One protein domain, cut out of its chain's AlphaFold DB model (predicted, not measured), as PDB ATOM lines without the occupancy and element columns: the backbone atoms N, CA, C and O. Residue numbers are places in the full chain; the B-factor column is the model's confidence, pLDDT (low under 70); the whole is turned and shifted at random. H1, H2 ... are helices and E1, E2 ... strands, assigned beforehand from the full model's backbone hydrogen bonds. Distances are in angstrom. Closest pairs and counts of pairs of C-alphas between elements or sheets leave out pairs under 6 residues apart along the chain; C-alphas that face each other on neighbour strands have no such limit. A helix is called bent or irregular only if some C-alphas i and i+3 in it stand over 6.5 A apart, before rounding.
ATOM      1  N   VAL A 413     113.537 147.983 134.332       84.94
ATOM      2  CA  VAL A 413     113.636 146.653 133.702       84.94
ATOM      3  C   VAL A 413     112.495 145.757 134.167       84.94
ATOM      4  O   VAL A 413     112.073 144.836 133.458       84.94
ATOM      5  N   LEU A 414     112.017 145.999 135.388       90.81
ATOM      6  CA  LEU A 414     110.985 145.193 135.992       90.81
ATOM      7  C   LEU A 414     109.619 145.642 135.471       90.81
ATOM      8  O   LEU A 414     109.329 146.837 135.390       90.81
ATOM      9  N   PRO A 415     108.753 144.691 135.107       92.38
ATOM     10  CA  PRO A 415     107.416 145.019 134.653       92.38
ATOM     11  C   PRO A 415     106.600 145.682 135.768       92.38
ATOM     12  O   PRO A 415     106.754 145.375 136.950       92.38
ATOM     13  N   LEU A 416     105.673 146.555 135.380       92.44
ATOM     14  CA  LEU A 416     104.793 147.245 136.321       92.44
ATOM     15  C   LEU A 416     103.936 146.247 137.135       92.44
ATOM     16  O   LEU A 416     103.270 145.399 136.528       92.44
ATOM     17  N   PRO A 417     103.842 146.381 138.476       93.44
ATOM     18  CA  PRO A 417     103.007 145.522 139.327       93.44
ATOM     19  C   PRO A 417     101.550 145.406 138.848       93.44
ATOM     20  O   PRO A 417     100.931 144.347 138.936       93.44
ATOM     21  N   GLN A 418     101.004 146.481 138.268       94.06
ATOM     22  CA  GLN A 418      99.633 146.560 137.756       94.06
ATOM     23  C   GLN A 418      99.340 145.536 136.650       94.06
ATOM     24  O   GLN A 418      98.179 145.166 136.464       94.06
ATOM     25  N   LEU A 419     100.357 145.071 135.918       93.25
ATOM     26  CA  LEU A 419     100.199 144.048 134.881       93.25
ATOM     27  C   LEU A 419      99.823 142.686 135.476       93.25
ATOM     28  O   LEU A 419      99.052 141.943 134.869       93.25
ATOM     29  N   PHE A 420     100.298 142.394 136.689       93.81
ATOM     30  CA  PHE A 420     100.073 141.129 137.394       93.81
ATOM     31  C   PHE A 420      99.015 141.239 138.491       93.81
ATOM     32  O   PHE A 420      98.856 140.331 139.299       93.81
ATOM     33  N   GLN A 421      98.267 142.337 138.537       93.94
ATOM     34  CA  GLN A 421      97.277 142.574 139.581       93.94
ATOM     35  C   GLN A 421      95.883 142.776 139.008       93.94
ATOM     36  O   GLN A 421      95.703 143.057 137.824       93.94
ATOM     37  N   VAL A 422      94.854 142.629 139.840       85.75
ATOM     38  CA  VAL A 422      93.468 142.897 139.425       85.75
ATOM     39  C   VAL A 422      93.295 144.357 138.955       85.75
ATOM     40  O   VAL A 422      94.005 145.233 139.448       85.75
ATOM     41  N   PRO A 423      92.344 144.676 138.050       83.19
ATOM     42  CA  PRO A 423      92.254 145.996 137.398       83.19
ATOM     43  C   PRO A 423      92.165 147.224 138.314       83.19
ATOM     44  O   PRO A 423      92.480 148.330 137.891       83.19
ATOM     45  N   ASN A 424      91.728 147.044 139.563       84.12
ATOM     46  CA  ASN A 424      91.550 148.125 140.536       84.12
ATOM     47  C   ASN A 424      92.643 148.163 141.612       84.12
ATOM     48  O   ASN A 424      92.491 148.879 142.606       84.12
ATOM     49  N   TRP A 425      93.703 147.368 141.461       91.38
ATOM     50  CA  TRP A 425      94.822 147.385 142.390       91.38
ATOM     51  C   TRP A 425      95.525 148.745 142.355       91.38
ATOM     52  O   TRP A 425      95.612 149.405 141.319       91.38
ATOM     53  N   ARG A 426      96.001 149.184 143.519       90.31
ATOM     54  CA  ARG A 426      96.720 150.447 143.694       90.31
ATOM     55  C   ARG A 426      98.019 150.156 144.438       90.31
ATOM     56  O   ARG A 426      97.977 149.290 145.304       90.31
ATOM     57  N   PRO A 427      99.096 150.932 144.223       88.81
ATOM     58  CA  PRO A 427     100.364 150.747 144.938       88.81
ATOM     59  C   PRO A 427     100.251 150.760 146.470       88.81
ATOM     60  O   PRO A 427     101.072 150.178 147.160       88.81
ATOM     61  N   SER A 428      99.218 151.408 147.017       89.94
ATOM     62  CA  SER A 428      98.945 151.430 148.458       89.94
ATOM     63  C   SER A 428      98.279 150.156 148.997       89.94
ATOM     64  O   SER A 428      98.068 150.052 150.203       89.94
ATOM     65  N   ALA A 429      97.828 149.249 148.130       89.12
ATOM     66  CA  ALA A 429      97.218 147.983 148.517       89.12
ATOM     67  C   ALA A 429      98.286 146.875 148.547       89.12
ATOM     68  O   ALA A 429      99.191 146.903 147.715       89.12
ATOM     69  N   PRO A 430      98.170 145.877 149.445       89.06
ATOM     70  CA  PRO A 430      99.050 144.713 149.431       89.06
ATOM     71  C   PRO A 430      99.075 144.041 148.054       89.06
ATOM     72  O   PRO A 430      98.050 143.993 147.362       89.06
ATOM     73  N   PHE A 431     100.239 143.540 147.647       90.31
ATOM     74  CA  PHE A 431     100.384 142.804 146.397       90.31
ATOM     75  C   PHE A 431      99.751 141.409 146.543       90.31
ATOM     76  O   PHE A 431     100.068 140.673 147.472       90.31
ATOM     77  N   ASP A 432      98.818 141.043 145.659       86.12
ATOM     78  CA  ASP A 432      98.174 139.722 145.679       86.12
ATOM     79  C   ASP A 432      98.955 138.751 144.782       86.12
ATOM     80  O   ASP A 432      98.791 138.726 143.557       86.12
ATOM     81  N   PHE A 433      99.825 137.943 145.387       82.94
ATOM     82  CA  PHE A 433     100.634 136.950 144.673       82.94
ATOM     83  C   PHE A 433      99.792 135.872 143.992       82.94
ATOM     84  O   PHE A 433     100.152 135.406 142.907       82.94
ATOM     85  N   GLY A 434      98.637 135.518 144.559       76.56
ATOM     86  CA  GLY A 434      97.708 134.567 143.954       76.56
ATOM     87  C   GLY A 434      97.066 135.126 142.684       76.56
ATOM     88  O   GLY A 434      96.949 134.415 141.681       76.56
ATOM     89  N   ALA A 435      96.713 136.416 142.685       83.25
ATOM     90  CA  ALA A 435      96.164 137.090 141.510       83.25
ATOM     91  C   ALA A 435      97.145 137.096 140.333       83.25
ATOM     92  O   ALA A 435      96.702 136.943 139.194       83.25
ATOM     93  N   SER A 436      98.454 137.177 140.589       86.31
ATOM     94  CA  SER A 436      99.477 137.241 139.537       86.31
ATOM     95  C   SER A 436      99.387 136.121 138.503       86.31
ATOM     96  O   SER A 436      99.515 136.388 137.310       86.31
ATOM     97  N   LYS A 437      99.047 134.895 138.926       84.69
ATOM     98  CA  LYS A 437      98.909 133.716 138.052       84.69
ATOM     99  C   LYS A 437      97.786 133.856 137.017       84.69
ATOM    100  O   LYS A 437      97.809 133.195 135.984       84.69
ATOM    101  N   THR A 438      96.793 134.696 137.295       83.06
ATOM    102  CA  THR A 438      95.568 134.817 136.485       83.06
ATOM    103  C   THR A 438      95.430 136.187 135.838       83.06
ATOM    104  O   THR A 438      94.925 136.301 134.726       83.06
ATOM    105  N   ALA A 439      95.931 137.227 136.500       88.50
ATOM    106  CA  ALA A 439      95.813 138.609 136.077       88.50
ATOM    107  C   ALA A 439      96.513 138.886 134.745       88.50
ATOM    108  O   ALA A 439      96.053 139.761 134.025       88.50
ATOM    109  N   PHE A 440      97.592 138.174 134.415       93.88
ATOM    110  CA  PHE A 440      98.345 138.391 133.176       93.88
ATOM    111  C   PHE A 440      97.802 137.591 131.977       93.88
ATOM    112  O   PHE A 440      98.224 137.820 130.843       93.88
ATOM    113  N   LEU A 441      96.850 136.677 132.195       91.50
ATOM    114  CA  LEU A 441      96.218 135.917 131.115       91.50
ATOM    115  C   LEU A 441      95.435 136.852 130.181       91.50
ATOM    116  O   LEU A 441      94.836 137.835 130.614       91.50
ATOM    117  N   GLY A 442      95.473 136.561 128.882       90.00
ATOM    118  CA  GLY A 442      94.885 137.388 127.828       90.00
ATOM    119  C   GLY A 442      95.697 138.635 127.463       90.00
ATOM    120  O   GLY A 442      95.294 139.361 126.556       90.00
ATOM    121  N   SER A 443      96.827 138.895 128.132       95.44
ATOM    122  CA  SER A 443      97.698 140.025 127.790       95.44
ATOM    123  C   SER A 443      98.296 139.851 126.398       95.44
ATOM    124  O   SER A 443      98.747 138.763 126.032       95.44
ATOM    125  N   GLU A 444      98.315 140.939 125.636       96.81
ATOM    126  CA  GLU A 444      98.815 140.999 124.271       96.81
ATOM    127  C   GLU A 444     100.151 141.744 124.231       96.81
ATOM    128  O   GLU A 444     100.240 142.917 124.589       96.81
ATOM    129  N   ILE A 445     101.198 141.054 123.791       97.69
ATOM    130  CA  ILE A 445     102.576 141.538 123.768       97.69
ATOM    131  C   ILE A 445     102.953 141.867 122.329       97.69
ATOM    132  O   ILE A 445     102.840 141.024 121.431       97.69
ATOM    133  N   SER A 446     103.421 143.097 122.109       95.56
ATOM    134  CA  SER A 446     103.789 143.620 120.785       95.56
ATOM    135  C   SER A 446     102.693 143.424 119.731       95.56
ATOM    136  O   SER A 446     102.991 143.141 118.572       95.56
ATOM    137  N   SER A 447     101.427 143.513 120.151       95.31
ATOM    138  CA  SER A 447     100.247 143.295 119.306       95.31
ATOM    139  C   SER A 447     100.236 141.962 118.533       95.31
ATOM    140  O   SER A 447      99.703 141.873 117.428       95.31
ATOM    141  N   ARG A 448     100.907 140.932 119.068       95.56
ATOM    142  CA  ARG A 448     101.154 139.668 118.355       95.56
ATOM    143  C   ARG A 448     101.005 138.448 119.245       95.56
ATOM    144  O   ARG A 448     100.299 137.514 118.875       95.56
ATOM    145  N   PHE A 449     101.693 138.442 120.383       96.81
ATOM    146  CA  PHE A 449     101.745 137.273 121.253       96.81
ATOM    147  C   PHE A 449     100.711 137.405 122.359       96.81
ATOM    148  O   PHE A 449     100.694 138.412 123.062       96.81
ATOM    149  N   VAL A 450      99.864 136.398 122.521       95.69
ATOM    150  CA  VAL A 450      98.809 136.397 123.537       95.69
ATOM    151  C   VAL A 450      99.149 135.398 124.616       95.69
ATOM    152  O   VAL A 450      99.395 134.230 124.327       95.69
ATOM    153  N   VAL A 451      99.126 135.843 125.865       95.88
ATOM    154  CA  VAL A 451      99.317 134.973 127.023       95.88
ATOM    155  C   VAL A 451      98.067 134.128 127.238       95.88
ATOM    156  O   VAL A 451      97.005 134.662 127.546       95.88
ATOM    157  N   THR A 452      98.176 132.809 127.101       90.69
ATOM    158  CA  THR A 452      97.016 131.904 127.165       90.69
ATOM    159  C   THR A 452      96.968 131.075 128.439       90.69
ATOM    160  O   THR A 452      95.885 130.708 128.891       90.69
ATOM    161  N   ARG A 453      98.122 130.774 129.044       88.06
ATOM    162  CA  ARG A 453      98.183 129.915 130.232       88.06
ATOM    163  C   ARG A 453      99.391 130.233 131.102       88.06
ATOM    164  O   ARG A 453     100.478 130.469 130.592       88.06
ATOM    165  N   TYR A 454      99.217 130.154 132.412       89.12
ATOM    166  CA  TYR A 454     100.322 130.157 133.367       89.12
ATOM    167  C   TYR A 454     100.933 128.753 133.474       89.12
ATOM    168  O   TYR A 454     100.195 127.774 133.580       89.12
ATOM    169  N   VAL A 455     102.260 128.647 133.403       87.69
ATOM    170  CA  VAL A 455     102.979 127.364 133.464       87.69
ATOM    171  C   VAL A 455     103.553 127.149 134.853       87.69
ATOM    172  O   VAL A 455     103.119 126.244 135.554       87.69
ATOM    173  N   ASN A 456     104.534 127.967 135.231       87.56
ATOM    174  CA  ASN A 456     105.276 127.791 136.471       87.56
ATOM    175  C   ASN A 456     105.859 129.124 136.965       87.56
ATOM    176  O   ASN A 456     105.900 130.129 136.242       87.56
ATOM    177  N   ARG A 457     106.318 129.113 138.215       89.25
ATOM    178  CA  ARG A 457     107.129 130.134 138.869       89.25
ATOM    179  C   ARG A 457     108.569 129.616 138.958       89.25
ATOM    180  O   ARG A 457     108.784 128.527 139.466       89.25
ATOM    181  N   GLY A 458     109.535 130.397 138.485       87.38
ATOM    182  CA  GLY A 458     110.966 130.130 138.674       87.38
ATOM    183  C   GLY A 458     111.586 131.061 139.717       87.38
ATOM    184  O   GLY A 458     110.915 131.940 140.251       87.38
ATOM    185  N   ALA A 459     112.887 130.940 139.977       85.88
ATOM    186  CA  ALA A 459     113.581 131.803 140.942       85.88
ATOM    187  C   ALA A 459     113.541 133.298 140.567       85.88
ATOM    188  O   ALA A 459     113.498 134.156 141.440       85.88
ATOM    189  N   MET A 460     113.516 133.607 139.266       89.56
ATOM    190  CA  MET A 460     113.599 134.981 138.757       89.56
ATOM    191  C   MET A 460     112.373 135.453 137.972       89.56
ATOM    192  O   MET A 460     112.384 136.531 137.379       89.56
ATOM    193  N   GLY A 461     111.307 134.660 137.911       93.81
ATOM    194  CA  GLY A 461     110.178 135.046 137.081       93.81
ATOM    195  C   GLY A 461     109.083 134.010 136.949       93.81
ATOM    196  O   GLY A 461     108.976 133.055 137.715       93.81
ATOM    197  N   ARG A 462     108.249 134.211 135.935       94.25
ATOM    198  CA  ARG A 462     107.117 133.355 135.588       94.25
ATOM    199  C   ARG A 462     107.237 132.873 134.165       94.25
ATOM    200  O   ARG A 462     107.723 133.599 133.304       94.25
ATOM    201  N   VAL A 463     106.725 131.676 133.926       95.12
ATOM    202  CA  VAL A 463     106.643 131.086 132.597       95.12
ATOM    203  C   VAL A 463     105.181 131.007 132.179       95.12
ATOM    204  O   VAL A 463     104.324 130.550 132.937       95.12
ATOM    205  N   TRP A 464     104.904 131.438 130.955       96.31
ATOM    206  CA  TRP A 464     103.566 131.493 130.375       96.31
ATOM    207  C   TRP A 464     103.537 130.763 129.045       96.31
ATOM    208  O   TRP A 464     104.466 130.919 128.269       96.31
ATOM    209  N   VAL A 465     102.471 130.034 128.723       94.56
ATOM    210  CA  VAL A 465     102.211 129.627 127.336       94.56
ATOM    211  C   VAL A 465     101.698 130.841 126.578       94.56
ATOM    212  O   VAL A 465     100.843 131.577 127.084       94.56
ATOM    213  N   VAL A 466     102.217 131.034 125.371       96.25
ATOM    214  CA  VAL A 466     101.814 132.133 124.499       96.25
ATOM    215  C   VAL A 466     101.430 131.626 123.116       96.25
ATOM    216  O   VAL A 466     101.986 130.653 122.613       96.25
ATOM    217  N   GLU A 467     100.464 132.294 122.504       94.12
ATOM    218  CA  GLU A 467     100.030 132.048 121.133       94.12
ATOM    219  C   GLU A 467     100.514 133.184 120.233       94.12
ATOM    220  O   GLU A 467     100.371 134.357 120.579       94.12
ATOM    221  N   ASP A 468     101.085 132.851 119.078       95.44
ATOM    222  CA  ASP A 468     101.456 133.823 118.051       95.44
ATOM    223  C   ASP A 468     100.307 133.981 117.049       95.44
ATOM    224  O   ASP A 468     100.066 133.103 116.220       95.44
ATOM    225  N   ARG A 469      99.597 135.115 117.115       92.00
ATOM    226  CA  ARG A 469      98.437 135.384 116.248       92.00
ATOM    227  C   ARG A 469      98.793 135.581 114.778       92.00
ATOM    228  O   ARG A 469      97.914 135.469 113.928       92.00
ATOM    229  N   LEU A 470     100.035 135.959 114.480       91.12
ATOM    230  CA  LEU A 470     100.434 136.299 113.114       91.12
ATOM    231  C   LEU A 470     101.017 135.098 112.383       91.12
ATOM    232  O   LEU A 470     100.798 134.959 111.183       91.12
ATOM    233  N   ASN A 471     101.756 134.247 113.093       88.19
ATOM    234  CA  ASN A 471     102.418 133.093 112.503       88.19
ATOM    235  C   ASN A 471     102.221 131.873 113.406       88.19
ATOM    236  O   ASN A 471     102.818 131.838 114.483       88.19
ATOM    237  N   PRO A 472     101.438 130.859 112.991       84.31
ATOM    238  CA  PRO A 472     101.386 129.609 113.730       84.31
ATOM    239  C   PRO A 472     102.793 129.007 113.767       84.31
ATOM    240  O   PRO A 472     103.367 128.665 112.734       84.31
ATOM    241  N   SER A 473     103.365 128.945 114.967       82.69
ATOM    242  CA  SER A 473     104.695 128.387 115.199       82.69
ATOM    243  C   SER A 473     104.690 126.875 114.958       82.69
ATOM    244  O   SER A 473     103.696 126.197 115.222       82.69
ATOM    245  N   GLU A 474     105.816 126.331 114.493       86.38
ATOM    246  CA  GLU A 474     106.001 124.884 114.301       86.38
ATOM    247  C   GLU A 474     105.920 124.101 115.622       86.38
ATOM    248  O   GLU A 474     105.610 122.909 115.638       86.38
ATOM    249  N   PHE A 475     106.170 124.788 116.735       88.75
ATOM    250  CA  PHE A 475     106.106 124.264 118.092       88.75
ATOM    251  C   PHE A 475     105.348 125.230 119.017       88.75
ATOM    252  O   PHE A 475     105.359 126.445 118.786       88.75
ATOM    253  N   PRO A 476     104.704 124.725 120.086       90.31
ATOM    254  CA  PRO A 476     104.090 125.568 121.110       90.31
ATOM    255  C   PRO A 476     105.111 126.545 121.707       90.31
ATOM    256  O   PRO A 476     106.275 126.187 121.860       90.31
ATOM    257  N   LEU A 477     104.692 127.761 122.060       96.06
ATOM    258  CA  LEU A 477     105.582 128.798 122.590       96.06
ATOM    259  C   LEU A 477     105.341 129.033 124.079       96.06
ATOM    260  O   LEU A 477     104.204 128.969 124.559       96.06
ATOM    261  N   CYS A 478     106.403 129.369 124.805       96.81
ATOM    262  CA  CYS A 478     106.298 129.958 126.127       96.81
ATOM    263  C   CYS A 478     107.146 131.222 126.264       96.81
ATOM    264  O   CYS A 478     108.093 131.464 125.522       96.81
ATOM    265  N   LEU A 479     106.764 132.053 127.223       97.50
ATOM    266  CA  LEU A 479     107.412 133.301 127.568       97.50
ATOM    267  C   LEU A 479     107.837 133.246 129.032       97.50
ATOM    268  O   LEU A 479     106.985 133.076 129.901       97.50
ATOM    269  N   LYS A 480     109.125 133.450 129.308       97.31
ATOM    270  CA  LYS A 480     109.626 133.783 130.648       97.31
ATOM    271  C   LYS A 480     109.533 135.300 130.831       97.31
ATOM    272  O   LYS A 480     110.162 136.034 130.075       97.31
ATOM    273  N   THR A 481     108.748 135.777 131.795       96.69
ATOM    274  CA  THR A 481     108.749 137.183 132.248       96.69
ATOM    275  C   THR A 481     109.404 137.278 133.616       96.69
ATOM    276  O   THR A 481     109.236 136.369 134.427       96.69
ATOM    277  N   PHE A 482     110.058 138.391 133.920       95.69
ATOM    278  CA  PHE A 482     110.668 138.610 135.232       95.69
ATOM    279  C   PHE A 482     109.665 139.153 136.254       95.69
ATOM    280  O   PHE A 482     108.576 139.605 135.892       95.69
ATOM    281  N   TYR A 483     110.012 139.056 137.535       94.56
ATOM    282  CA  TYR A 483     109.211 139.607 138.627       94.56
ATOM    283  C   TYR A 483     109.148 141.134 138.587       94.56
ATOM    284  O   TYR A 483     110.102 141.786 138.169       94.56
ATOM    285  N   CYS A 484     108.023 141.703 139.031       93.56
ATOM    286  CA  CYS A 484     107.949 143.137 139.312       93.56
ATOM    287  C   CYS A 484     108.699 143.475 140.613       93.56
ATOM    288  O   CYS A 484     109.054 142.577 141.377       93.56
ATOM    289  N   GLU A 485     108.912 144.762 140.894       91.38
ATOM    290  CA  GLU A 485     109.620 145.215 142.103       91.38
ATOM    291  C   GLU A 485     109.015 144.641 143.398       91.38
ATOM    292  O   GLU A 485     109.734 144.028 144.181       91.38
ATOM    293  N   CYS A 486     107.687 144.714 143.566       90.38
ATOM    294  CA  CYS A 486     106.998 144.189 144.755       90.38
ATOM    295  C   CYS A 486     107.204 142.684 144.959       90.38
ATOM    296  O   CYS A 486     107.175 142.186 146.078       90.38
ATOM    297  N   GLU A 487     107.367 141.937 143.871       89.50
ATOM    298  CA  GLU A 487     107.593 140.501 143.959       89.50
ATOM    299  C   GLU A 487     109.051 140.159 144.188       89.50
ATOM    300  O   GLU A 487     109.332 139.198 144.885       89.50
ATOM    301  N   CYS A 488     109.977 140.928 143.618       88.75
ATOM    302  CA  CYS A 488     111.400 140.766 143.875       88.75
ATOM    303  C   CYS A 488     111.695 140.832 145.380       88.75
ATOM    304  O   CYS A 488     112.434 139.990 145.885       88.75
ATOM    305  N   GLU A 489     111.093 141.795 146.081       86.94
ATOM    306  CA  GLU A 489     111.282 142.005 147.521       86.94
ATOM    307  C   GLU A 489     110.800 140.827 148.380       86.94
ATOM    308  O   GLU A 489     111.395 140.545 149.418       86.94
ATOM    309  N   GLU A 490     109.736 140.135 147.963       84.38
ATOM    310  CA  GLU A 490     109.172 139.008 148.720       84.38
ATOM    311  C   GLU A 490     109.734 137.653 148.276       84.38
ATOM    312  O   GLU A 490     109.908 136.743 149.084       84.38
ATOM    313  N   MET A 491     110.012 137.507 146.982       77.00
ATOM    314  CA  MET A 491     110.246 136.212 146.342       77.00
ATOM    315  C   MET A 491     111.710 135.930 146.042       77.00
ATOM    316  O   MET A 491     112.044 134.786 145.731       77.00
ATOM    317  N   SER A 492     112.567 136.948 146.084       79.94
ATOM    318  CA  SER A 492     113.999 136.791 145.864       79.94
ATOM    319  C   SER A 492     114.769 137.143 147.132       79.94
ATOM    320  O   SER A 492     114.422 138.070 147.853       79.94
ATOM    321  N   ASN A 493     115.867 136.431 147.378       83.62
ATOM    322  CA  ASN A 493     116.829 136.805 148.418       83.62
ATOM    323  C   ASN A 493     117.789 137.917 147.944       83.62
ATOM    324  O   ASN A 493     118.831 138.125 148.559       83.62
ATOM    325  N   LEU A 494     117.478 138.571 146.820       84.94
ATOM    326  CA  LEU A 494     118.298 139.595 146.185       84.94
ATOM    327  C   LEU A 494     117.686 140.968 146.443       84.94
ATOM    328  O   LEU A 494     116.466 141.130 146.497       84.94
ATOM    329  N   THR A 495     118.529 141.988 146.543       87.94
ATOM    330  CA  THR A 495     118.043 143.365 146.466       87.94
ATOM    331  C   THR A 495     117.462 143.634 145.076       87.94
ATOM    332  O   THR A 495     117.892 143.048 144.083       87.94
ATOM    333  N   VAL A 496     116.528 144.584 144.967       87.00
ATOM    334  CA  VAL A 496     115.941 144.987 143.672       87.00
ATOM    335  C   VAL A 496     117.023 145.348 142.646       87.00
ATOM    336  O   VAL A 496     116.897 145.027 141.466       87.00
ATOM    337  N   ARG A 497     118.120 145.977 143.087       84.56
ATOM    338  CA  ARG A 497     119.256 146.334 142.225       84.56
ATOM    339  C   ARG A 497     120.001 145.101 141.708       84.56
ATOM    340  O   ARG A 497     120.258 145.020 140.508       84.56
ATOM    341  N   GLU A 498     120.339 144.156 142.584       85.12
ATOM    342  CA  GLU A 498     120.982 142.893 142.194       85.12
ATOM    343  C   GLU A 498     120.074 142.083 141.268       85.12
ATOM    344  O   GLU A 498     120.524 141.581 140.242       85.12
ATOM    345  N   PHE A 499     118.776 142.033 141.567       89.75
ATOM    346  CA  PHE A 499     117.799 141.356 140.730       89.75
ATOM    347  C   PHE A 499     117.716 141.976 139.333       89.75
ATOM    348  O   PHE A 499     117.839 141.258 138.342       89.75
ATOM    349  N   LYS A 500     117.596 143.309 139.227       88.94
ATOM    350  CA  LYS A 500     117.638 144.038 137.943       88.94
ATOM    351  C   LYS A 500     118.902 143.708 137.152       88.94
ATOM    352  O   LYS A 500     118.813 143.426 135.958       88.94
ATOM    353  N   ARG A 501     120.062 143.690 137.814       84.44
ATOM    354  CA  ARG A 501     121.334 143.302 137.197       84.44
ATOM    355  C   ARG A 501     121.270 141.873 136.648       84.44
ATOM    356  O   ARG A 501     121.532 141.683 135.464       84.44
ATOM    357  N   CYS A 502     120.845 140.903 137.455       87.56
ATOM    358  CA  CYS A 502     120.718 139.510 137.027       87.56
ATOM    359  C   CYS A 502     119.744 139.343 135.845       87.56
ATOM    360  O   CYS A 502     120.023 138.572 134.929       87.56
ATOM    361  N   VAL A 503     118.625 140.079 135.828       90.38
ATOM    362  CA  VAL A 503     117.666 140.073 134.708       90.38
ATOM    363  C   VAL A 503     118.335 140.547 133.417       90.38
ATOM    364  O   VAL A 503     118.203 139.909 132.372       90.38
ATOM    365  N   LEU A 504     119.067 141.661 133.472       87.44
ATOM    366  CA  LEU A 504     119.729 142.212 132.292       87.44
ATOM    367  C   LEU A 504     120.885 141.325 131.808       87.44
ATOM    368  O   LEU A 504     121.063 141.176 130.594       87.44
ATOM    369  N   GLU A 505     121.631 140.713 132.729       84.12
ATOM    370  CA  GLU A 505     122.661 139.716 132.422       84.12
ATOM    371  C   GLU A 505     122.053 138.503 131.707       84.12
ATOM    372  O   GLU A 505     122.548 138.121 130.645       84.12
ATOM    373  N   GLU A 506     120.944 137.948 132.213       91.12
ATOM    374  CA  GLU A 506     120.255 136.825 131.570       91.12
ATOM    375  C   GLU A 506     119.775 137.200 130.159       91.12
ATOM    376  O   GLU A 506     120.083 136.505 129.187       91.12
ATOM    377  N   LEU A 507     119.078 138.333 130.015       90.81
ATOM    378  CA  LEU A 507     118.603 138.834 128.721       90.81
ATOM    379  C   LEU A 507     119.756 139.002 127.722       90.81
ATOM    380  O   LEU A 507     119.639 138.589 126.568       90.81
ATOM    381  N   SER A 508     120.873 139.585 128.164       83.12
ATOM    382  CA  SER A 508     122.074 139.796 127.351       83.12
ATOM    383  C   SER A 508     122.708 138.474 126.913       83.12
ATOM    384  O   SER A 508     123.010 138.294 125.730       83.12
ATOM    385  N   GLN A 509     122.869 137.514 127.827       84.06
ATOM    386  CA  GLN A 509     123.454 136.209 127.516       84.06
ATOM    387  C   GLN A 509     122.585 135.415 126.539       84.06
ATOM    388  O   GLN A 509     123.090 134.895 125.540       84.06
ATOM    389  N   VAL A 510     121.277 135.364 126.784       89.88
ATOM    390  CA  VAL A 510     120.324 134.650 125.933       89.88
ATOM    391  C   VAL A 510     120.270 135.270 124.540       89.88
ATOM    392  O   VAL A 510     120.373 134.561 123.539       89.88
ATOM    393  N   GLU A 511     120.179 136.595 124.446       87.69
ATOM    394  CA  GLU A 511     120.184 137.297 123.163       87.69
ATOM    395  C   GLU A 511     121.504 137.088 122.406       87.69
ATOM    396  O   GLU A 511     121.541 136.922 121.188       87.69
ATOM    397  N   ARG A 512     122.625 137.056 123.121       81.38
ATOM    398  CA  ARG A 512     123.932 136.870 122.498       81.38
ATOM    399  C   ARG A 512     124.117 135.458 121.959       81.38
ATOM    400  O   ARG A 512     124.657 135.293 120.861       81.38
ATOM    401  N   TRP A 513     123.714 134.447 122.724       82.88
ATOM    402  CA  TRP A 513     124.101 133.062 122.466       82.88
ATOM    403  C   TRP A 513     122.994 132.189 121.897       82.88
ATOM    404  O   TRP A 513     123.325 131.249 121.180       82.88
ATOM    405  N   MET A 514     121.726 132.498 122.163       82.75
ATOM    406  CA  MET A 514     120.600 131.621 121.832       82.75
ATOM    407  C   MET A 514     119.717 132.140 120.696       82.75
ATOM    408  O   MET A 514     119.049 131.334 120.062       82.75
ATOM    409  N   THR A 515     119.727 133.444 120.393       76.81
ATOM    410  CA  THR A 515     118.961 134.004 119.253       76.81
ATOM    411  C   THR A 515     119.812 134.254 118.002       76.81
ATOM    412  O   THR A 515     119.290 134.573 116.934       76.81
ATOM    413  N   SER A 516     121.135 134.131 118.111       67.81
ATOM    414  CA  SER A 516     122.082 134.356 117.017       67.81
ATOM    415  C   SER A 516     122.349 133.073 116.214       67.81
ATOM    416  O   SER A 516     121.968 131.981 116.616       67.81
ATOM    417  N   ARG A 517     123.047 133.166 115.069       68.62
ATOM    418  CA  ARG A 517     123.470 131.998 114.253       68.62
ATOM    419  C   ARG A 517     124.595 131.174 114.914       68.62
ATOM    420  O   ARG A 517     125.510 130.710 114.234       68.62
ATOM    421  N   THR A 518     124.595 131.058 116.239       78.12
ATOM    422  CA  THR A 518     125.526 130.185 116.960       78.12
ATOM    423  C   THR A 518     125.095 128.733 116.793       78.12
ATOM    424  O   THR A 518     123.951 128.424 116.464       78.12
ATOM    425  N   ARG A 519     126.011 127.810 117.095       84.81
ATOM    426  CA  ARG A 519     125.662 126.387 117.183       84.81
ATOM    427  C   ARG A 519     124.673 126.069 118.307       84.81
ATOM    428  O   ARG A 519     124.029 125.033 118.251       84.81
ATOM    429  N   LEU A 520     124.596 126.914 119.338       88.69
ATOM    430  CA  LEU A 520     123.732 126.667 120.491       88.69
ATOM    431  C   LEU A 520     122.267 126.936 120.138       88.69
ATOM    432  O   LEU A 520     121.399 126.170 120.532       88.69
ATOM    433  N   ALA A 521     121.997 127.949 119.311       87.25
ATOM    434  CA  ALA A 521     120.643 128.278 118.860       87.25
ATOM    435  C   ALA A 521     119.967 127.164 118.032       87.25
ATOM    436  O   ALA A 521     118.739 127.102 117.959       87.25
ATOM    437  N   VAL A 522     120.767 126.292 117.404       89.00
ATOM    438  CA  VAL A 522     120.308 125.158 116.577       89.00
ATOM    439  C   VAL A 522     120.444 123.804 117.277       89.00
ATOM    440  O   VAL A 522     120.140 122.770 116.683       89.00
ATOM    441  N   SER A 523     120.918 123.788 118.523       92.38
ATOM    442  CA  SER A 523     121.005 122.559 119.303       92.38
ATOM    443  C   SER A 523     119.609 121.982 119.539       92.38
ATOM    444  O   SER A 523     118.658 122.692 119.864       92.38
ATOM    445  N   ARG A 524     119.498 120.655 119.440       94.38
ATOM    446  CA  ARG A 524     118.275 119.936 119.820       94.38
ATOM    447  C   ARG A 524     118.167 119.688 121.325       94.38
ATOM    448  O   ARG A 524     117.086 119.325 121.775       94.38
ATOM    449  N   HIS A 525     119.265 119.835 122.068       96.75
ATOM    450  CA  HIS A 525     119.350 119.618 123.515       96.75
ATOM    451  C   HIS A 525     119.383 120.919 124.320       96.75
ATOM    452  O   HIS A 525     119.512 120.883 125.541       96.75
ATOM    453  N   LEU A 526     119.232 122.066 123.669       96.31
ATOM    454  CA  LEU A 526     118.987 123.353 124.305       96.31
ATOM    455  C   LEU A 526     117.583 123.816 123.927       96.31
ATOM    456  O   LEU A 526     117.113 123.540 122.820       96.31
ATOM    457  N   VAL A 527     116.902 124.503 124.848       96.31
ATOM    458  CA  VAL A 527     115.606 125.101 124.529       96.31
ATOM    459  C   VAL A 527     115.784 126.148 123.427       96.31
ATOM    460  O   VAL A 527     116.648 127.025 123.505       96.31
ATOM    461  N   HIS A 528     114.987 126.044 122.371       94.94
ATOM    462  CA  HIS A 528     115.048 126.971 121.255       94.94
ATOM    463  C   HIS A 528     114.480 128.329 121.674       94.94
ATOM    464  O   HIS A 528     113.298 128.449 122.009       94.94
ATOM    465  N   VAL A 529     115.321 129.364 121.641       95.31
ATOM    466  CA  VAL A 529     114.920 130.734 121.965       95.31
ATOM    467  C   VAL A 529     114.542 131.459 120.685       95.31
ATOM    468  O   VAL A 529     115.384 131.753 119.841       95.31
ATOM    469  N   VAL A 530     113.261 131.797 120.574       93.62
ATOM    470  CA  VAL A 530     112.704 132.491 119.412       93.62
ATOM    471  C   VAL A 530     113.083 133.965 119.441       93.62
ATOM    472  O   VAL A 530     113.461 134.539 118.419       93.62
ATOM    473  N   ARG A 531     112.943 134.613 120.605       94.50
ATOM    474  CA  ARG A 531     113.165 136.055 120.735       94.50
ATOM    475  C   ARG A 531     113.418 136.474 122.178       94.50
ATOM    476  O   ARG A 531     112.806 135.950 123.098       94.50
ATOM    477  N   VAL A 532     114.241 137.501 122.352       94.56
ATOM    478  CA  VAL A 532     114.343 138.258 123.604       94.56
ATOM    479  C   VAL A 532     113.552 139.559 123.461       94.56
ATOM    480  O   VAL A 532     113.700 140.281 122.472       94.56
ATOM    481  N   PHE A 533     112.668 139.831 124.415       95.69
ATOM    482  CA  PHE A 533     111.899 141.063 124.509       95.69
ATOM    483  C   PHE A 533     112.606 142.046 125.433       95.69
ATOM    484  O   PHE A 533     112.853 141.725 126.597       95.69
ATOM    485  N   ARG A 534     112.881 143.238 124.895       91.75
ATOM    486  CA  ARG A 534     113.317 144.412 125.648       91.75
ATOM    487  C   ARG A 534     112.239 145.478 125.564       91.75
ATOM    488  O   ARG A 534     111.852 145.830 124.449       91.75
ATOM    489  N   ASP A 535     111.719 145.890 126.715       91.75
ATOM    490  CA  ASP A 535     110.650 146.887 126.858       91.75
ATOM    491  C   ASP A 535     109.483 146.674 125.883       91.75
ATOM    492  O   ASP A 535     108.935 147.602 125.283       91.75
ATOM    493  N   ALA A 536     109.104 145.410 125.682       95.19
ATOM    494  CA  ALA A 536     108.066 145.066 124.733       95.19
ATOM    495  C   ALA A 536     106.720 145.580 125.254       95.19
ATOM    496  O   ALA A 536     106.345 145.242 126.381       95.19
ATOM    497  N   PRO A 537     105.967 146.354 124.451       96.62
ATOM    498  CA  PRO A 537     104.692 146.887 124.891       96.62
ATOM    499  C   PRO A 537     103.733 145.733 125.157       96.62
ATOM    500  O   PRO A 537     103.596 144.818 124.338       96.62
ATOM    501  N   VAL A 538     103.063 145.791 126.300       97.00
ATOM    502  CA  VAL A 538     102.022 144.848 126.684       97.00
ATOM    503  C   VAL A 538     100.726 145.603 126.930       97.00
ATOM    504  O   VAL A 538     100.690 146.629 127.611       97.00
ATOM    505  N   VAL A 539      99.646 145.085 126.358       96.31
ATOM    506  CA  VAL A 539      98.296 145.586 126.578       96.31
ATOM    507  C   VAL A 539      97.482 144.469 127.189       96.31
ATOM    508  O   VAL A 539      97.322 143.396 126.614       96.31
ATOM    509  N   ARG A 540      96.926 144.740 128.360       92.62
ATOM    510  CA  ARG A 540      95.992 143.852 129.026       92.62
ATOM    511  C   ARG A 540      94.628 144.515 129.092       92.62
ATOM    512  O   ARG A 540      94.509 145.632 129.587       92.62
ATOM    513  N   THR A 541      93.589 143.803 128.671       88.81
ATOM    514  CA  THR A 541      92.203 144.251 128.843       88.81
ATOM    515  C   THR A 541      91.486 143.300 129.788       88.81
ATOM    516  O   THR A 541      91.302 142.132 129.464       88.81
ATOM    517  N   SER A 542      91.078 143.785 130.959       80.12
ATOM    518  CA  SER A 542      90.317 142.994 131.931       80.12
ATOM    519  C   SER A 542      89.157 143.824 132.467       80.12
ATOM    520  O   SER A 542      89.347 144.956 132.909       80.12
ATOM    521  N   ASN A 543      87.937 143.278 132.410       79.88
ATOM    522  CA  ASN A 543      86.705 143.970 132.814       79.88
ATOM    523  C   ASN A 543      86.498 145.340 132.131       79.88
ATOM    524  O   ASN A 543      86.060 146.301 132.761       79.88
ATOM    525  N   GLY A 544      86.880 145.459 130.854       84.50
ATOM    526  CA  GLY A 544      86.822 146.720 130.100       84.50
ATOM    527  C   GLY A 544      87.871 147.763 130.511       84.50
ATOM    528  O   GLY A 544      87.964 148.810 129.876       84.50
ATOM    529  N   VAL A 545      88.688 147.481 131.530       87.62
ATOM    530  CA  VAL A 545      89.830 148.312 131.909       87.62
ATOM    531  C   VAL A 545      91.036 147.869 131.095       87.62
ATOM    532  O   VAL A 545      91.459 146.712 131.154       87.62
ATOM    533  N   ARG A 546      91.588 148.809 130.331       94.38
ATOM    534  CA  ARG A 546      92.826 148.629 129.578       94.38
ATOM    535  C   ARG A 546      93.999 149.071 130.447       94.38
ATOM    536  O   ARG A 546      94.044 150.217 130.884       94.38
ATOM    537  N   VAL A 547      94.922 148.153 130.702       93.25
ATOM    538  CA  VAL A 547      96.189 148.393 131.392       93.25
ATOM    539  C   VAL A 547      97.299 148.227 130.369       93.25
ATOM    540  O   VAL A 547      97.401 147.183 129.727       93.25
ATOM    541  N   GLU A 548      98.110 149.262 130.211       95.06
ATOM    542  CA  GLU A 548      99.256 149.268 129.309       95.06
ATOM    543  C   GLU A 548     100.540 149.316 130.124       95.06
ATOM    544  O   GLU A 548     100.593 149.937 131.187       95.06
ATOM    545  N   GLY A 549     101.572 148.653 129.625       94.31
ATOM    546  CA  GLY A 549     102.896 148.682 130.219       94.31
ATOM    547  C   GLY A 549     103.932 148.134 129.254       94.31
ATOM    548  O   GLY A 549     103.666 147.953 128.065       94.31
ATOM    549  N   VAL A 550     105.107 147.838 129.789       94.69
ATOM    550  CA  VAL A 550     106.181 147.158 129.070       94.69
ATOM    551  C   VAL A 550     106.633 145.942 129.861       94.69
ATOM    552  O   VAL A 550     106.473 145.889 131.083       94.69
ATOM    553  N   ILE A 551     107.163 144.948 129.157       95.50
ATOM    554  CA  ILE A 551     107.783 143.775 129.765       95.50
ATOM    555  C   ILE A 551     109.155 143.513 129.154       95.50
ATOM    556  O   ILE A 551     109.376 143.690 127.955       95.50
ATOM    557  N   ASN A 552     110.039 142.985 129.986       95.12
ATOM    558  CA  ASN A 552     111.243 142.295 129.562       95.12
ATOM    559  C   ASN A 552     111.012 140.784 129.711       95.12
ATOM    560  O   ASN A 552     110.350 140.337 130.656       95.12
ATOM    561  N   GLY A 553     111.498 139.981 128.764       96.44
ATOM    562  CA  GLY A 553     111.242 138.542 128.795       96.44
ATOM    563  C   GLY A 553     111.888 137.747 127.669       96.44
ATOM    564  O   GLY A 553     112.439 138.304 126.724       96.44
ATOM    565  N   ILE A 554     111.806 136.424 127.765       97.38
ATOM    566  CA  ILE A 554     112.417 135.492 126.812       97.38
ATOM    567  C   ILE A 554     111.328 134.594 126.232       97.38
ATOM    568  O   ILE A 554     110.704 133.818 126.954       97.38
ATOM    569  N   LEU A 555     111.099 134.708 124.927       97.50
ATOM    570  CA  LEU A 555     110.192 133.869 124.155       97.50
ATOM    571  C   LEU A 555     110.948 132.647 123.626       97.50
ATOM    572  O   LEU A 555     111.923 132.790 122.886       97.50
ATOM    573  N   MET A 556     110.478 131.456 123.968       97.12
ATOM    574  CA  MET A 556     111.137 130.187 123.664       97.12
ATOM    575  C   MET A 556     110.116 129.100 123.305       97.12
ATOM    576  O   MET A 556     108.905 129.297 123.434       97.12
ATOM    577  N   GLU A 557     110.589 127.956 122.818       95.56
ATOM    578  CA  GLU A 557     109.737 126.779 122.648       95.56
ATOM    579  C   GLU A 557     109.199 126.295 124.006       95.56
ATOM    580  O   GLU A 557     109.902 126.262 125.017       95.56
ATOM    581  N   PHE A 558     107.941 125.874 124.026       95.19
ATOM    582  CA  PHE A 558     107.320 125.272 125.192       95.19
ATOM    583  C   PHE A 558     107.505 123.753 125.163       95.19
ATOM    584  O   PHE A 558     106.947 123.050 124.319       95.19
ATOM    585  N   CYS A 559     108.270 123.252 126.130       94.44
ATOM    586  CA  CYS A 559     108.514 121.829 126.334       94.44
ATOM    587  C   CYS A 559     107.332 121.194 127.084       94.44
ATOM    588  O   CYS A 559     107.186 121.316 128.300       94.44
TER     589      CYS A 559
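AT A GLANCE: This is residues 413 to 559 of the 1070 residues of the protein "Hypothetical protein" of Pyrodinium bahamense (UniProt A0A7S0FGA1). A strongly twisted sheet of five strands has the long helix H4 packed slantwise over one face, with short H3 making a corner at H4's first residues. The sharply bent hairpin of E4 and E5 reaches past H4 to the short helices H1 and H2, which pack on each other, H1 by E5 and H2 by E1. The printed part has 147 residues, in the order H1 H2 E1 E2 E3 H3 H4 E4 E5. The sheet runs E1 E2 E3 E5 E4, all antiparallel, and the class is mixed, helices and strands. The whole is compact, with a radius of gyration of the C-alphas of 15.2 A and spans of 48 by 35 by 22 A.

IN THESE COORDINATES: Find C-alpha 417 at (103.007, 145.522, 139.327), where H1 begins; it runs to 420, 5.6 A. H2 holds residues 433 to 439, 10.0 A. Then come E1, 449 to 458, 21.0 A; E2, 461 to 468, 21.0 A; and E3, 477 to 482, 16.8 A. H3 holds 485 to 491, 10.0 A. Look for C-alpha 496 at (115.941, 144.987, 143.672): H4 runs from there to 513, 25.7 A. E4, 529 to 542, spans 29.2 A, and E5, 545 to 557, spans 30.8 A, ending at C-alpha 557 at (109.737, 126.779, 122.648).

HOW THE PARTS SIT: Begin with the sheet, whose edge strands are E1 and E4. E1 E2 E3 form a meander, each strand the antiparallel neighbour of the one before: see N 450 and O 467, 2.9 A, and N 462 and O 481, 2.8 A. E3 and E5 are antiparallel neighbours, with N 478 and O 556 within hydrogen-bond range at 2.9 A; the hairpin E4 and E5 has N 547 and O 540 within that range, at 2.8 A. E4 bends by 86 degrees at residue 534 and E5 by 79 degrees at 552. E3, H3 H4, E4 make a split strand-helix-strand unit, E5 between its strands, with a right-handed crossover. H4 on one face gives two layers; its height over the sheet is 9.5 A. H1 is on the same face, 8.3 A high. H4's residues 496 to 499 alone touch H3, about perpendicular at 86 degrees, closest at C-alphas 488 and 496, 6.2 A. H1 touches H2, closest at C-alphas 420 and 436, 4.5 A. Every O i to N i+4 pair is within hydrogen-bond range in H4; H3 has 2 of 3, and H2 1 of 3 beside 3 of 4 O i to N i+3 pairs; H1 is too short for an O i to N i+4 pair.

THE WHOLE: The two C-alphas farthest apart, of Ser 428 and Arg 519, are 48.2 A apart. The printed part has no cut. The links H1 to H2 and H4 to E4 are long. Mean pLDDT of the printed part is 90.1; residues 516 to 517 are under 70.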